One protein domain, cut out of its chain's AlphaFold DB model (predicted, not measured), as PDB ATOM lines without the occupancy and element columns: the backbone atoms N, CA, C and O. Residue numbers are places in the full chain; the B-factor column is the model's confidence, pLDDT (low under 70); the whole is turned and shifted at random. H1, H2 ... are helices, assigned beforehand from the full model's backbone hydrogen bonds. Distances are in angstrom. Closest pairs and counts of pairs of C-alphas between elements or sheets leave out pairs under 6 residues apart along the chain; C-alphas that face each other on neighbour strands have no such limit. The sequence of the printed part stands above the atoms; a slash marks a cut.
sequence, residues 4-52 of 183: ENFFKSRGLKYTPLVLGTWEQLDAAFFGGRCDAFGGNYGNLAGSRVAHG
ATOM      1  N   GLU A   4     156.056  56.901 102.267       89.88
ATOM      2  CA  GLU A   4     155.148  55.937 102.898       89.88
ATOM      3  C   GLU A   4     155.910  54.785 103.579       89.88
ATOM      4  O   GLU A   4     155.627  54.439 104.728       89.88
ATOM      5  N   ASN A   5     156.936  54.239 102.917       90.56
ATOM      6  CA  ASN A   5     157.780  53.189 103.487       90.56
ATOM      7  C   ASN A   5     158.618  53.690 104.676       90.56
ATOM      8  O   ASN A   5     158.849  52.930 105.622       90.56
ATOM      9  N   PHE A   6     159.046  54.960 104.676       90.00
ATOM     10  CA  PHE A   6     159.749  55.562 105.815       90.00
ATOM     11  C   PHE A   6     158.891  55.532 107.091       90.00
ATOM     12  O   PHE A   6     159.382  55.108 108.139       90.00
ATOM     13  N   PHE A   7     157.617  55.930 106.995       92.50
ATOM     14  CA  PHE A   7     156.691  55.936 108.133       92.50
ATOM     15  C   PHE A   7     156.288  54.515 108.549       92.50
ATOM     16  O   PHE A   7     156.383  54.175 109.731       92.50
ATOM     17  N   LYS A   8     155.923  53.654 107.584       92.94
ATOM     18  CA  LYS A   8     155.539  52.255 107.850       92.94
ATOM     19  C   LYS A   8     156.635  51.475 108.571       92.94
ATOM     20  O   LYS A   8     156.353  50.814 109.565       92.94
ATOM     21  N   SER A   9     157.887  51.587 108.118       93.25
ATOM     22  CA  SER A   9     159.029  50.880 108.730       93.25
ATOM     23  C   SER A   9     159.323  51.295 110.177       93.25
ATOM     24  O   SER A   9     160.027  50.578 110.881       93.25
ATOM     25  N   ARG A  10     158.774  52.428 110.634       93.19
ATOM     26  CA  ARG A  10     158.938  52.964 111.996       93.19
ATOM     27  C   ARG A  10     157.672  52.849 112.847       93.19
ATOM     28  O   ARG A  10     157.648  53.370 113.956       93.19
ATOM     29  N   GLY A  11     156.616  52.209 112.337       95.25
ATOM     30  CA  GLY A  11     155.332  52.111 113.036       95.25
ATOM     31  C   GLY A  11     154.639  53.464 113.245       95.25
ATOM     32  O   GLY A  11     153.821  53.597 114.151       95.25
ATOM     33  N   LEU A  12     154.971  54.477 112.437       93.00
ATOM     34  CA  LEU A  12     154.388  55.814 112.536       93.00
ATOM     35  C   LEU A  12     153.100  55.899 111.708       93.00
ATOM     36  O   LEU A  12     153.044  55.420 110.573       93.00
ATOM     37  N   LYS A  13     152.066  56.555 112.253       93.75
ATOM     38  CA  LYS A  13     150.838  56.858 111.506       93.75
ATOM     39  C   LYS A  13     151.154  57.866 110.398       93.75
ATOM     40  O   LYS A  13     151.752  58.905 110.656       93.75
ATOM     41  N   TYR A  14     150.712  57.565 109.181       92.06
ATOM     42  CA  TYR A  14     150.878  58.414 108.004       92.06
ATOM     43  C   TYR A  14     149.531  58.572 107.299       92.06
ATOM     44  O   TYR A  14     148.856  57.583 107.016       92.06
ATOM     45  N   THR A  15     149.114  59.812 107.049       94.56
ATOM     46  CA  THR A  15     147.853  60.133 106.366       94.56
ATOM     47  C   THR A  15     148.167  61.070 105.200       94.56
ATOM     48  O   THR A  15     148.209  62.282 105.395       94.56
ATOM     49  N   PRO A  16     148.470  60.529 104.005       93.00
ATOM     50  CA  PRO A  16     148.845  61.348 102.862       93.00
ATOM     51  C   PRO A  16     147.645  62.115 102.303       93.00
ATOM     52  O   PRO A  16     146.575  61.539 102.100       93.00
ATOM     53  N   LEU A  17     147.859  63.385 101.958       93.44
ATOM     54  CA  LEU A  17     147.008  64.123 101.031       93.44
ATOM     55  C   LEU A  17     147.746  64.227  99.693       93.44
ATOM     56  O   LEU A  17     148.752  64.925  99.593       93.44
ATOM     57  N   VAL A  18     147.264  63.511  98.679       91.56
ATOM     58  CA  VAL A  18     147.866  63.502  97.338       91.56
ATOM     59  C   VAL A  18     147.080  64.450  96.440       91.56
ATOM     60  O   VAL A  18     145.869  64.297  96.293       91.56
ATOM     61  N   LEU A  19     147.770  65.425  95.849       92.44
ATOM     62  CA  LEU A  19     147.207  66.413  94.928       92.44
ATOM     63  C   LEU A  19     148.009  66.417  93.622       92.44
ATOM     64  O   LEU A  19     149.135  65.923  93.578       92.44
ATOM     65  N   GLY A  20     147.399  66.916  92.546       91.12
ATOM     66  CA  GLY A  20     147.932  66.771  91.189       91.12
ATOM     67  C   GLY A  20     148.944  67.839  90.785       91.12
ATOM     68  O   GLY A  20     149.667  67.635  89.814       91.12
ATOM     69  N   THR A  21     148.997  68.968  91.498       93.12
ATOM     70  CA  THR A  21     149.909  70.076  91.178       93.12
ATOM     71  C   THR A  21     150.568  70.654  92.424       93.12
ATOM     72  O   THR A  21     150.070  70.496  93.543       93.12
ATOM     73  N   TRP A  22     151.693  71.343  92.226       91.31
ATOM     74  CA  TRP A  22     152.430  71.982  93.313       91.31
ATOM     75  C   TRP A  22     151.627  73.119  93.958       91.31
ATOM     76  O   TRP A  22     151.580  73.231  95.176       91.31
ATOM     77  N   GLU A  23     150.887  73.885  93.158       92.56
ATOM     78  CA  GLU A  23     150.028  74.978  93.625       92.56
ATOM     79  C   GLU A  23     148.895  74.463  94.522       92.56
ATOM     80  O   GLU A  23     148.527  75.099  95.510       92.56
ATOM     81  N   GLN A  24     148.344  73.284  94.206       94.69
ATOM     82  CA  GLN A  24     147.345  72.630  95.050       94.69
ATOM     83  C   GLN A  24     147.942  72.177  96.390       94.69
ATOM     84  O   GLN A  24     147.270  72.285  97.418       94.69
ATOM     85  N   LEU A  25     149.181  71.672  96.380       93.62
ATOM     86  CA  LEU A  25     149.906  71.271  97.589       93.62
ATOM     87  C   LEU A  25     150.215  72.479  98.483       93.62
ATOM     88  O   LEU A  25     149.893  72.434  99.672       93.62
ATOM     89  N   ASP A  26     150.737  73.564  97.904       93.56
ATOM     90  CA  ASP A  26     150.983  74.832  98.598       93.56
ATOM     91  C   ASP A  26     149.702  75.338  99.271       93.56
ATOM     92  O   ASP A  26     149.657  75.518 100.489       93.56
ATOM     93  N   ALA A  27     148.617  75.480  98.504       93.69
ATOM     94  CA  ALA A  27     147.349  75.974  99.029       93.69
ATOM     95  C   ALA A  27     146.791  75.088 100.158       93.69
ATOM     96  O   ALA A  27     146.174  75.594 101.096       93.69
ATOM     97  N   ALA A  28     146.997  73.769 100.096       95.31
ATOM     98  CA  ALA A  28     146.564  72.867 101.156       95.31
ATOM     99  C   ALA A  28     147.391  73.033 102.439       95.31
ATOM    100  O   ALA A  28     146.809  73.102 103.523       95.31
ATOM    101  N   PHE A  29     148.718  73.118 102.333       95.00
ATOM    102  CA  PHE A  29     149.592  73.270 103.495       95.00
ATOM    103  C   PHE A  29     149.462  74.655 104.137       95.00
ATOM    104  O   PHE A  29     149.107  74.752 105.311       95.00
ATOM    105  N   PHE A  30     149.649  75.730 103.364       92.88
ATOM    106  CA  PHE A  30     149.559  77.103 103.877       92.88
ATOM    107  C   PHE A  30     148.124  77.501 104.257       92.88
ATOM    108  O   PHE A  30     147.928  78.364 105.107       92.88
ATOM    109  N   GLY A  31     147.113  76.829 103.692       93.00
ATOM    110  CA  GLY A  31     145.711  76.950 104.102       93.00
ATOM    111  C   GLY A  31     145.334  76.156 105.361       93.00
ATOM    112  O   GLY A  31     144.162  76.145 105.731       93.00
ATOM    113  N   GLY A  32     146.285  75.466 106.004       93.19
ATOM    114  CA  GLY A  32     146.080  74.774 107.282       93.19
ATOM    115  C   GLY A  32     145.399  73.404 107.190       93.19
ATOM    116  O   GLY A  32     144.891  72.907 108.191       93.19
ATOM    117  N   ARG A  33     145.359  72.772 106.008       95.88
ATOM    118  CA  ARG A  33     144.777  71.425 105.835       95.88
ATOM    119  C   ARG A  33     145.747  70.292 106.177       95.88
ATOM    120  O   ARG A  33     145.298  69.156 106.314       95.88
ATOM    121  N   CYS A  34     147.045  70.582 106.258       95.31
ATOM    122  CA  CYS A  34     148.109  69.599 106.461       95.31
ATOM    123  C   CYS A  34     149.037  70.033 107.600       95.31
ATOM    124  O   CYS A  34     149.419  71.197 107.664       95.31
ATOM    125  N   ASP A  35     149.473  69.079 108.423       93.50
ATOM    126  CA  ASP A  35     150.432  69.331 109.511       93.50
ATOM    127  C   ASP A  35     151.882  69.457 109.014       93.50
ATOM    128  O   ASP A  35     152.730  70.067 109.662       93.50
ATOM    129  N   ALA A  36     152.192  68.841 107.871       92.50
ATOM    130  CA  ALA A  36     153.524  68.820 107.281       92.50
ATOM    131  C   ALA A  36     153.446  68.795 105.753       92.50
ATOM    132  O   ALA A  36     152.485  68.284 105.171       92.50
ATOM    133  N   PHE A  37     154.501  69.295 105.115       92.06
ATOM    134  CA  PHE A  37     154.640  69.326 103.666       92.06
ATOM    135  C   PHE A  37     155.890  68.549 103.243       92.06
ATOM    136  O   PHE A  37     157.012  68.886 103.619       92.06
ATOM    137  N   GLY A  38     155.685  67.468 102.490       90.00
ATOM    138  CA  GLY A  38     156.758  66.682 101.895       90.00
ATOM    139  C   GLY A  38     157.161  67.217 100.524       90.00
ATOM    140  O   GLY A  38     156.313  67.416  99.658       90.00
ATOM    141  N   GLY A  39     158.462  67.384 100.321       88.94
ATOM    142  CA  GLY A  39     159.039  67.821  99.062       88.94
ATOM    143  C   GLY A  39     160.560  67.774  99.109       88.94
ATOM    144  O   GLY A  39     161.181  67.560 100.148       88.94
ATOM    145  N   ASN A  40     161.158  67.977  97.953       87.94
ATOM    146  CA  ASN A  40     162.577  68.231  97.771       87.94
ATOM    147  C   ASN A  40     162.971  69.616  98.318       87.94
ATOM    148  O   ASN A  40     162.213  70.583  98.251       87.94
ATOM    149  N   TYR A  41     164.192  69.709  98.853       87.00
ATOM    150  CA  TYR A  41     164.640  70.833  99.692       87.00
ATOM    151  C   TYR A  41     164.505  72.204  99.015       87.00
ATOM    152  O   TYR A  41     164.012  73.150  99.626       87.00
ATOM    153  N   GLY A  42     164.868  72.294  97.731       88.12
ATOM    154  CA  GLY A  42     164.743  73.523  96.947       88.12
ATOM    155  C   GLY A  42     163.293  73.957  96.713       88.12
ATOM    156  O   GLY A  42     162.995  75.142  96.841       88.12
ATOM    157  N   ASN A  43     162.374  73.027  96.427       90.06
ATOM    158  CA  ASN A  43     160.967  73.389  96.232       90.06
ATOM    159  C   ASN A  43     160.301  73.801  97.545       90.06
ATOM    160  O   ASN A  43     159.587  74.796  97.555       90.06
ATOM    161  N   LEU A  44     160.597  73.120  98.659       91.75
ATOM    162  CA  LEU A  44     160.119  73.543  99.981       91.75
ATOM    163  C   LEU A  44     160.611  74.955 100.332       91.75
ATOM    164  O   LEU A  44     159.846  75.771 100.847       91.75
ATOM    165  N   ALA A  45     161.871  75.269 100.015       91.31
ATOM    166  CA  ALA A  45     162.420  76.610 100.191       91.31
ATOM    167  C   ALA A  45     161.689  77.644  99.327       91.31
ATOM    168  O   ALA A  45     161.310  78.699  99.834       91.31
ATOM    169  N   GLY A  46     161.436  77.316  98.057       91.75
ATOM    170  CA  GLY A  46     160.692  78.165  97.129       91.75
ATOM    171  C   GLY A  46     159.271  78.455  97.603       91.75
ATOM    172  O   GLY A  46     158.885  79.619  97.678       91.75
ATOM    173  N   SER A  47     158.527  77.422  98.005       92.50
ATOM    174  CA  SER A  47     157.183  77.550  98.580       92.50
ATOM    175  C   SER A  47     157.170  78.455  99.808       92.50
ATOM    176  O   SER A  47     156.333  79.352  99.913       92.50
ATOM    177  N   ARG A  48     158.134  78.265 100.716       91.12
ATOM    178  CA  ARG A  48     158.281  79.078 101.927       91.12
ATOM    179  C   ARG A  48     158.558  80.550 101.610       91.12
ATOM    180  O   ARG A  48     157.962  81.422 102.232       91.12
ATOM    181  N   VAL A  49     159.432  80.828 100.640       90.81
ATOM    182  CA  VAL A  49     159.727  82.200 100.191       90.81
ATOM    183  C   VAL A  49     158.500  82.838  99.539       90.81
ATOM    184  O   VAL A  49     158.174  83.982  99.847       90.81
ATOM    185  N   ALA A  50     157.796  82.104  98.675       90.38
ATOM    186  CA  ALA A  50     156.633  82.611  97.949       90.38
ATOM    187  C   ALA A  50     155.462  83.011  98.867       90.38
ATOM    188  O   ALA A  50     154.689  83.897  98.511       90.38
ATOM    189  N   HIS A  51     155.355  82.403 100.052       89.31
ATOM    190  CA  HIS A  51     154.276  82.660 101.011       89.31
ATOM    191  C   HIS A  51     154.670  83.614 102.156       89.31
ATOM    192  O   HIS A  51     153.904  83.773 103.100       89.31
ATOM    193  N   GLY A  52     155.837  84.270 102.085       78.31
ATOM    194  CA  GLY A  52     156.196  85.425 102.930       78.31
ATOM    195  C   GLY A  52     156.474  85.152 104.416       78.31
ATOM    196  O   GLY A  52     156.982  86.032 105.104       78.31
TER     197      GLY A  52
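What this domain is: This is residues 4 to 52 of the 183 residues of an uncharacterized protein of Aminobacter aminovorans (UniProt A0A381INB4). Look first at H3, the longest helix, which sits with H2 at one end of an elongated model, the two steeply tilted and with few contacts; a long stretch, residues 9 to 21, leads from short H1 at the other end to H2. The printed part has 49 residues, with three named helices in the order H1, H2, H3 and no named strand; it is all helix by class, though under half of its residues are in named elements. It is only just loose, close to compact, with a radius of gyration of the C-alphas of 12.0 A and spans of 35 by 20 by 18 A.

Where its parts are: Find C-alpha 41 at (164.640, 70.833, 99.692); from there H3, residues 41 to 50, runs 14.3 A to C-alpha 50. H2 is residues 22 to 30, 12.1 A long. H1, residues 4 to 8, begins at C-alpha 4 at (155.148, 55.937, 102.898) and is 6.2 A long.

How they stand to each other: Look at Asp 26 and Ser 47: H2 and H3 are close but not clearly touching, and these closest C-alphas are 6.8 A apart. They run the same way at a steep tilt of 68 degrees, only just short of about perpendicular. H1 is apart from both. In H1, H2 and H3 every O i to N i+4 pair is within hydrogen-bond range.

The domain as a whole: The C-alphas farthest apart, of Ser 9 and Gly 52, lie 35.1 A from each other. The printed part has no cut. The link from H1 to H2 is long, 13 residues; that from H2 to H3 is short. No printed residue has pLDDT under 70.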